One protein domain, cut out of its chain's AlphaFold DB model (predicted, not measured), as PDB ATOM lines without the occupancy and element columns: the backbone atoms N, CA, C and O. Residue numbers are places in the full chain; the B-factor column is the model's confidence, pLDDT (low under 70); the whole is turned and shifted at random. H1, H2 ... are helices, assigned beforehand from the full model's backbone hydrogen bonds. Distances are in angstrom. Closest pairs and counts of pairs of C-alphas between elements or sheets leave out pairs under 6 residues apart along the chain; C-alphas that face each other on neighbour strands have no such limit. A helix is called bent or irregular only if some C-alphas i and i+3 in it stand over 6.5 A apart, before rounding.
ATOM      1  N   THR A  98     -29.945  -6.472  -5.780       56.31
ATOM      2  CA  THR A  98     -30.522  -5.786  -4.629       56.31
ATOM      3  C   THR A  98     -31.628  -6.685  -4.090       56.31
ATOM      4  O   THR A  98     -32.753  -6.686  -4.588       56.31
ATOM      5  N   ILE A  99     -31.285  -7.542  -3.126       63.03
ATOM      6  CA  ILE A  99     -32.263  -8.421  -2.488       63.03
ATOM      7  C   ILE A  99     -33.216  -7.524  -1.690       63.03
ATOM      8  O   ILE A  99     -32.755  -6.781  -0.820       63.03
ATOM      9  N   PRO A 100     -34.531  -7.548  -1.971       70.50
ATOM     10  CA  PRO A 100     -35.484  -6.756  -1.212       70.50
ATOM     11  C   PRO A 100     -35.512  -7.264   0.234       70.50
ATOM     12  O   PRO A 100     -36.002  -8.355   0.512       70.50
ATOM     13  N   MET A 101     -34.964  -6.472   1.155       80.81
ATOM     14  CA  MET A 101     -34.997  -6.764   2.588       80.81
ATOM     15  C   MET A 101     -36.362  -6.397   3.176       80.81
ATOM     16  O   MET A 101     -36.957  -5.381   2.804       80.81
ATOM     17  N   THR A 102     -36.846  -7.190   4.135       87.81
ATOM     18  CA  THR A 102     -38.014  -6.808   4.943       87.81
ATOM     19  C   THR A 102     -37.668  -5.636   5.868       87.81
ATOM     20  O   THR A 102     -36.501  -5.377   6.164       87.81
ATOM     21  N   GLU A 103     -38.679  -4.921   6.367       87.94
ATOM     22  CA  GLU A 103     -38.472  -3.800   7.299       87.94
ATOM     23  C   GLU A 103     -37.721  -4.230   8.574       87.94
ATOM     24  O   GLU A 103     -36.876  -3.502   9.093       87.94
ATOM     25  N   GLU A 104     -37.980  -5.441   9.067       86.31
ATOM     26  CA  GLU A 104     -37.291  -5.977  10.245       86.31
ATOM     27  C   GLU A 104     -35.816  -6.282   9.961       86.31
ATOM     28  O   GLU A 104     -34.953  -5.999  10.792       86.31
ATOM     29  N   GLN A 105     -35.508  -6.801   8.771       87.88
ATOM     30  CA  GLN A 105     -34.135  -7.042   8.333       87.88
ATOM     31  C   GLN A 105     -33.367  -5.741   8.118       87.88
ATOM     32  O   GLN A 105     -32.217  -5.640   8.540       87.88
ATOM     33  N   ARG A 106     -34.018  -4.734   7.526       89.69
ATOM     34  CA  ARG A 106     -33.458  -3.394   7.337       89.69
ATOM     35  C   ARG A 106     -33.025  -2.800   8.676       89.69
ATOM     36  O   ARG A 106     -31.861  -2.456   8.856       89.69
ATOM     37  N   ARG A 107     -33.930  -2.806   9.659       88.44
ATOM     38  CA  ARG A 107     -33.639  -2.340  11.022       88.44
ATOM     39  C   ARG A 107     -32.549  -3.152  11.700       88.44
ATOM     40  O   ARG A 107     -31.753  -2.591  12.448       88.44
ATOM     41  N   ALA A 108     -32.520  -4.469  11.493       86.25
ATOM     42  CA  ALA A 108     -31.462  -5.304  12.043       86.25
ATOM     43  C   ALA A 108     -30.099  -4.838  11.520       86.25
ATOM     44  O   ALA A 108     -29.225  -4.559  12.326       86.25
ATOM     45  N   VAL A 109     -29.949  -4.652  10.211       86.81
ATOM     46  CA  VAL A 109     -28.699  -4.214   9.572       86.81
ATOM     47  C   VAL A 109     -28.305  -2.780   9.972       86.81
ATOM     48  O   VAL A 109     -27.157  -2.548  10.357       86.81
ATOM     49  N   GLU A 110     -29.261  -1.848  10.017       89.56
ATOM     50  CA  GLU A 110     -29.038  -0.461  10.467       89.56
ATOM     51  C   GLU A 110     -28.560  -0.381  11.924       89.56
ATOM     52  O   GLU A 110     -27.670   0.405  12.254       89.56
ATOM     53  N   ASN A 111     -29.096  -1.228  12.810       85.38
ATOM     54  CA  ASN A 111     -28.664  -1.291  14.210       85.38
ATOM     55  C   ASN A 111     -27.198  -1.732  14.361       85.38
ATOM     56  O   ASN A 111     -26.580  -1.445  15.387       85.38
ATOM     57  N   PHE A 112     -26.642  -2.406  13.353       82.81
ATOM     58  CA  PHE A 112     -25.223  -2.758  13.279       82.81
ATOM     59  C   PHE A 112     -24.375  -1.700  12.558       82.81
ATOM     60  O   PHE A 112     -23.174  -1.894  12.383       82.81
ATOM     61  N   GLY A 113     -24.967  -0.556  12.202       86.69
ATOM     62  CA  GLY A 113     -24.278   0.565  11.568       86.69
ATOM     63  C   GLY A 113     -23.978   0.348  10.088       86.69
ATOM     64  O   GLY A 113     -23.112   1.033   9.549       86.69
ATOM     65  N   ILE A 114     -24.661  -0.600   9.446       85.12
ATOM     66  CA  ILE A 114     -24.502  -0.888   8.024       85.12
ATOM     67  C   ILE A 114     -25.689  -0.267   7.284       85.12
ATOM     68  O   ILE A 114     -26.832  -0.401   7.719       85.12
ATOM     69  N   ASP A 115     -25.418   0.434   6.185       86.81
ATOM     70  CA  ASP A 115     -26.459   1.035   5.353       86.81
ATOM     71  C   ASP A 115     -27.065  -0.038   4.425       86.81
ATOM     72  O   ASP A 115     -26.352  -0.533   3.544       86.81
ATOM     73  N   PRO A 116     -28.345  -0.414   4.599       84.44
ATOM     74  CA  PRO A 116     -28.983  -1.499   3.853       84.44
ATOM     75  C   PRO A 116     -29.054  -1.235   2.346       84.44
ATOM     76  O   PRO A 116     -29.057  -2.184   1.567       84.44
ATOM     77  N   ASP A 117     -29.068   0.033   1.926       85.88
ATOM     78  CA  ASP A 117     -29.145   0.400   0.512       85.88
ATOM     79  C   ASP A 117     -27.750   0.393  -0.157       85.88
ATOM     80  O   ASP A 117     -27.636   0.468  -1.382       85.88
ATOM     81  N   SER A 118     -26.677   0.253   0.635       83.38
ATOM     82  CA  SER A 118     -25.283   0.214   0.167       83.38
ATOM     83  C   SER A 118     -24.723  -1.202  -0.026       83.38
ATOM     84  O   SER A 118     -23.665  -1.369  -0.637       83.38
ATOM     85  N   ILE A 119     -25.408  -2.227   0.495       80.56
ATOM     86  CA  ILE A 119     -24.898  -3.601   0.517       80.56
ATOM     87  C   ILE A 119     -25.270  -4.324  -0.774       80.56
ATOM     88  O   ILE A 119     -26.433  -4.387  -1.171       80.56
ATOM     89  N   VAL A 120     -24.275  -4.966  -1.380       84.00
ATOM     90  CA  VAL A 120     -24.469  -5.916  -2.476       84.00
ATOM     91  C   VAL A 120     -23.987  -7.278  -2.009       84.00
ATOM     92  O   VAL A 120     -22.797  -7.467  -1.772       84.00
ATOM     93  N   ILE A 121     -24.906  -8.236  -1.898       85.88
ATOM     94  CA  ILE A 121     -24.565  -9.609  -1.524       85.88
ATOM     95  C   ILE A 121     -24.076 -10.355  -2.767       85.88
ATOM     96  O   ILE A 121     -24.818 -10.533  -3.733       85.88
ATOM     97  N   THR A 122     -22.810 -10.775  -2.760       88.88
ATOM     98  CA  THR A 122     -22.235 -11.605  -3.834       88.88
ATOM     99  C   THR A 122     -22.410 -13.098  -3.529       88.88
ATOM    100  O   THR A 122     -22.526 -13.461  -2.359       88.88
ATOM    101  N   PRO A 123     -22.354 -13.996  -4.532       89.12
ATOM    102  CA  PRO A 123     -22.417 -15.442  -4.284       89.12
ATOM    103  C   PRO A 123     -21.341 -15.939  -3.304       89.12
ATOM    104  O   PRO A 123     -21.626 -16.752  -2.436       89.12
ATOM    105  N   ALA A 124     -20.131 -15.373  -3.365       90.06
ATOM    106  CA  ALA A 124     -19.060 -15.709  -2.427       90.06
ATOM    107  C   ALA A 124     -19.382 -15.296  -0.976       90.06
ATOM    108  O   ALA A 124     -18.971 -15.966  -0.030       90.06
ATOM    109  N   MET A 125     -20.128 -14.202  -0.789       91.62
ATOM    110  CA  MET A 125     -20.624 -13.801   0.531       91.62
ATOM    111  C   MET A 125     -21.727 -14.746   1.010       91.62
ATOM    112  O   MET A 125     -21.735 -15.104   2.184       91.62
ATOM    113  N   GLU A 126     -22.618 -15.191   0.114       91.25
ATOM    114  CA  GLU A 126     -23.624 -16.208   0.446       91.25
ATOM    115  C   GLU A 126     -22.971 -17.501   0.946       91.25
ATOM    116  O   GLU A 126     -23.357 -17.995   2.004       91.25
ATOM    117  N   ASP A 127     -21.933 -17.988   0.265       93.81
ATOM    118  CA  ASP A 127     -21.188 -19.180   0.689       93.81
ATOM    119  C   ASP A 127     -20.556 -18.992   2.079       93.81
ATOM    120  O   ASP A 127     -20.655 -19.869   2.942       93.81
ATOM    121  N   CYS A 128     -19.974 -17.817   2.346       93.81
ATOM    122  CA  CYS A 128     -19.443 -17.482   3.669       93.81
ATOM    123  C   CYS A 128     -20.546 -17.458   4.740       93.81
ATOM    124  O   CYS A 128     -20.361 -17.989   5.840       93.81
ATOM    125  N   PHE A 129     -21.723 -16.899   4.439       94.62
ATOM    126  CA  PHE A 129     -22.851 -16.937   5.368       94.62
ATOM    127  C   PHE A 129     -23.319 -18.367   5.633       94.62
ATOM    128  O   PHE A 129     -23.604 -18.694   6.785       94.62
ATOM    129  N   VAL A 130     -23.363 -19.228   4.614       95.56
ATOM    130  CA  VAL A 130     -23.725 -20.643   4.773       95.56
ATOM    131  C   VAL A 130     -22.717 -21.353   5.676       95.56
ATOM    132  O   VAL A 130     -23.127 -22.082   6.577       95.56
ATOM    133  N   GLU A 131     -21.419 -21.080   5.530       96.00
ATOM    134  CA  GLU A 131     -20.383 -21.640   6.407       96.00
ATOM    135  C   GLU A 131     -20.550 -21.186   7.871       96.00
ATOM    136  O   GLU A 131     -20.424 -21.988   8.800       96.00
ATOM    137  N   LYS A 132     -20.838 -19.898   8.107       95.44
ATOM    138  CA  LYS A 132     -20.902 -19.330   9.468       95.44
ATOM    139  C   LYS A 132     -22.241 -19.537  10.178       95.44
ATOM    140  O   LYS A 132     -22.266 -19.626  11.412       95.44
ATOM    141  N   LEU A 133     -23.345 -19.549   9.435       93.88
ATOM    142  CA  LEU A 133     -24.715 -19.576   9.962       93.88
ATOM    143  C   LEU A 133     -25.431 -20.906   9.704       93.88
ATOM    144  O   LEU A 133     -26.341 -21.250  10.455       93.88
ATOM    145  N   GLY A 134     -25.010 -21.653   8.684       95.75
ATOM    146  CA  GLY A 134     -25.676 -22.858   8.204       95.75
ATOM    147  C   GLY A 134     -26.700 -22.570   7.102       95.75
ATOM    148  O   GLY A 134     -27.382 -21.545   7.103       95.75
ATOM    149  N   GLU A 135     -26.840 -23.516   6.173       93.81
ATOM    150  CA  GLU A 135     -27.686 -23.396   4.975       93.81
ATOM    151  C   GLU A 135     -29.162 -23.142   5.306       93.81
ATOM    152  O   GLU A 135     -29.781 -22.232   4.754       93.81
ATOM    153  N   GLN A 136     -29.704 -23.879   6.284       94.25
ATOM    154  CA  GLN A 136     -31.077 -23.688   6.756       94.25
ATOM    155  C   GLN A 136     -31.311 -22.242   7.199       94.25
ATOM    156  O   GLN A 136     -32.304 -21.620   6.819       94.25
ATOM    157  N   ARG A 137     -30.378 -21.682   7.977       92.94
ATOM    158  CA  ARG A 137     -30.570 -20.356   8.552       92.94
ATOM    159  C   ARG A 137     -30.426 -19.251   7.513       92.94
ATOM    160  O   ARG A 137     -31.193 -18.292   7.532       92.94
ATOM    161  N   VAL A 138     -29.496 -19.408   6.574       93.06
ATOM    162  CA  VAL A 138     -29.373 -18.499   5.429       93.06
ATOM    163  C   VAL A 138     -30.648 -18.513   4.588       93.06
ATOM    164  O   VAL A 138     -31.135 -17.448   4.225       93.06
ATOM    165  N   SER A 139     -31.246 -19.682   4.345       91.56
ATOM    166  CA  SER A 139     -32.522 -19.786   3.624       91.56
ATOM    167  C   SER A 139     -33.659 -19.051   4.344       91.56
ATOM    168  O   SER A 139     -34.383 -18.267   3.732       91.56
ATOM    169  N   GLU A 140     -33.787 -19.213   5.663       90.62
ATOM    170  CA  GLU A 140     -34.779 -18.485   6.466       90.62
ATOM    171  C   GLU A 140     -34.602 -16.961   6.376       90.62
ATOM    172  O   GLU A 140     -35.594 -16.232   6.262       90.62
ATOM    173  N   ILE A 141     -33.356 -16.475   6.397       90.38
ATOM    174  CA  ILE A 141     -33.028 -15.049   6.243       90.38
ATOM    175  C   ILE A 141     -33.343 -14.581   4.815       90.38
ATOM    176  O   ILE A 141     -33.983 -13.549   4.642       90.38
ATOM    177  N   LYS A 142     -33.002 -15.351   3.778       88.44
ATOM    178  CA  LYS A 142     -33.380 -15.024   2.390       88.44
ATOM    179  C   LYS A 142     -34.900 -14.944   2.209       88.44
ATOM    180  O   LYS A 142     -35.380 -14.121   1.439       88.44
ATOM    181  N   ASN A 143     -35.655 -15.727   2.977       89.38
ATOM    182  CA  ASN A 143     -37.119 -15.709   3.000       89.38
ATOM    183  C   ASN A 143     -37.729 -14.619   3.906       89.38
ATOM    184  O   ASN A 143     -38.941 -14.602   4.113       89.38
ATOM    185  N   GLY A 144     -36.920 -13.702   4.445       86.38
ATOM    186  CA  GLY A 144     -37.397 -12.522   5.171       86.38
ATOM    187  C   GLY A 144     -37.284 -12.595   6.693       86.38
ATOM    188  O   GLY A 144     -37.671 -11.639   7.369       86.38
ATOM    189  N   SER A 145     -36.735 -13.681   7.252       89.62
ATOM    190  CA  SER A 145     -36.478 -13.760   8.693       89.62
ATOM    191  C   SER A 145     -35.422 -12.742   9.112       89.62
ATOM    192  O   SER A 145     -34.355 -12.644   8.499       89.62
ATOM    193  N   ALA A 146     -35.687 -12.008  10.192       89.94
ATOM    194  CA  ALA A 146     -34.704 -11.095  10.757       89.94
ATOM    195  C   ALA A 146     -33.497 -11.875  11.319       89.94
ATOM    196  O   ALA A 146     -33.694 -12.862  12.043       89.94
ATOM    197  N   PRO A 147     -32.254 -11.461  11.009       87.94
ATOM    198  CA  PRO A 147     -31.072 -12.055  11.610       87.94
ATOM    199  C   PRO A 147     -30.960 -11.667  13.090       87.94
ATOM    200  O   PRO A 147     -31.229 -10.532  13.491       87.94
ATOM    201  N   GLY A 148     -30.538 -12.615  13.920       89.25
ATOM    202  CA  GLY A 148     -30.243 -12.387  15.329       89.25
ATOM    203  C   GLY A 148     -28.902 -11.679  15.542       89.25
ATOM    204  O   GLY A 148     -28.031 -11.659  14.675       89.25
ATOM    205  N   VAL A 149     -28.682 -11.156  16.752       87.88
ATOM    206  CA  VAL A 149     -27.436 -10.445  17.113       87.88
ATOM    207  C   VAL A 149     -26.196 -11.316  16.903       87.88
ATOM    208  O   VAL A 149     -25.204 -10.870  16.335       87.88
ATOM    209  N   LEU A 150     -26.249 -12.577  17.340       86.88
ATOM    210  CA  LEU A 150     -25.121 -13.498  17.191       86.88
ATOM    211  C   LEU A 150     -24.869 -13.867  15.722       86.88
ATOM    212  O   LEU A 150     -23.732 -14.121  15.341       86.88
ATOM    213  N   GLU A 151     -25.921 -13.884  14.904       90.94
ATOM    214  CA  GLU A 151     -25.831 -14.163  13.470       90.94
ATOM    215  C   GLU A 151     -25.155 -12.999  12.759       90.94
ATOM    216  O   GLU A 151     -24.205 -13.222  12.023       90.94
ATOM    217  N   MET A 152     -25.541 -11.762  13.078       89.25
ATOM    218  CA  MET A 152     -24.891 -10.557  12.557       89.25
ATOM    219  C   MET A 152     -23.408 -10.481  12.929       89.25
ATOM    220  O   MET A 152     -22.581 -10.158  12.085       89.25
ATOM    221  N   VAL A 153     -23.037 -10.850  14.159       90.25
ATOM    222  CA  VAL A 153     -21.625 -10.874  14.584       90.25
ATOM    223  C   VAL A 153     -20.816 -11.949  13.854       90.25
ATOM    224  O   VAL A 153     -19.644 -11.742  13.563       90.25
ATOM    225  N   LYS A 154     -21.410 -13.107  13.560       91.69
ATOM    226  CA  LYS A 154     -20.735 -14.157  12.780       91.69
ATOM    227  C   LYS A 154     -20.617 -13.768  11.305       91.69
ATOM    228  O   LYS A 154     -19.568 -13.953  10.690       91.69
ATOM    229  N   ALA A 155     -21.698 -13.215  10.769       91.31
ATOM    230  CA  ALA A 155     -21.844 -12.798   9.386       91.31
ATOM    231  C   ALA A 155     -21.010 -11.555   9.047       91.31
ATOM    232  O   ALA A 155     -20.634 -11.389   7.896       91.31
ATOM    233  N   SER A 156     -20.661 -10.708  10.018       89.69
ATOM    234  CA  SER A 156     -19.870  -9.494   9.765       89.69
ATOM    235  C   SER A 156     -18.492  -9.773   9.162       89.69
ATOM    236  O   SER A 156     -17.949  -8.914   8.485       89.69
ATOM    237  N   SER A 157     -17.939 -10.971   9.371       90.81
ATOM    238  CA  SER A 157     -16.685 -11.398   8.735       90.81
ATOM    239  C   SER A 157     -16.812 -11.709   7.238       90.81
ATOM    240  O   SER A 157     -15.795 -11.852   6.564       90.81
ATOM    241  N   CYS A 158     -18.042 -11.834   6.739       89.25
ATOM    242  CA  CYS A 158     -18.362 -12.156   5.352       89.25
ATOM    243  C   CYS A 158     -18.739 -10.925   4.516       89.25
ATOM    244  O   CYS A 158     -18.918 -11.076   3.311       89.25
ATOM    245  N   LEU A 159     -18.915  -9.755   5.144       83.31
ATOM    246  CA  LEU A 159     -19.298  -8.496   4.495       83.31
ATOM    247  C   LEU A 159     -18.076  -7.645   4.138       83.31
ATOM    248  O   LEU A 159     -17.123  -7.609   4.948       83.31
TER     249      LEU A 159
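Overview. This is residues 98 to 159 of the 159 residues of an uncharacterized protein of Candidatus Falkowbacteria bacterium RIFOXYD2_FULL_34_120 (UniProt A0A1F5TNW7). A small domain of four short helices in which H2 has H3 and H4 packed on it, with H1 across the domain from H2, near H4. H3 folds back from H2 after one residue, and a long link, residues 112 to 122, joins H1 to H2. The printed part has 62 residues with four named helices, in the order H1, H2, H3, H4, and no named strand; the class is all helix. It is compact, with a radius of gyration of the C-alphas of 10.5 A, and rounded, spanning 24 by 20 by 18 A.

Along the chain. H2, the longest helix by residues, is residues 123 to 133, 15.0 A long, from C-alpha 123 at (-22.417, -15.442, -4.284). H3 is residues 135 to 142. H4, residues 149 to 158, is 15.0 A long and ends with C-alpha 158 at (-18.362, -12.156, 5.352). It is neither bent nor irregular, but only just: C-alphas 154 and 157 are 6.4 A apart. H1 is residues 103 to 111, from C-alpha 103 at (-38.472, -3.800, 7.299), 12.3 A long.

Arrangement. H2 and H4 touch at a steep tilt of 39 degrees, opposite ways; their closest C-alphas, of Met 125 and Cys 158, are 5.6 A apart. H2 and H3 touch at a steep tilt of 63 degrees, opposite ways; their closest C-alphas, of Val 130 and Val 138, are 6.1 A apart. H3 and H4 are apart. H1 and H4 are close but not clearly touching, with the closest C-alphas, of Val 109 and Met 152, 8.0 A apart; at 73 degrees they are only just about perpendicular. H1 and H3 are only just apart, at 8.3 A. In H1, H2 and H3 every O i to N i+4 pair is within hydrogen-bond range; in H4, 4 of 6 are.

Size, cuts and confidence. The two C-alphas farthest apart, of Gly 113 and Gln 136, are 25.6 A apart. The printed part has no cut and ends at the chain's last residue. The link from H1 to H2 is long, that from H3 to H4 short and that from H2 to H3 tight. The mean pLDDT of the printed part is 87.9; residues 98 to 99 are under 70.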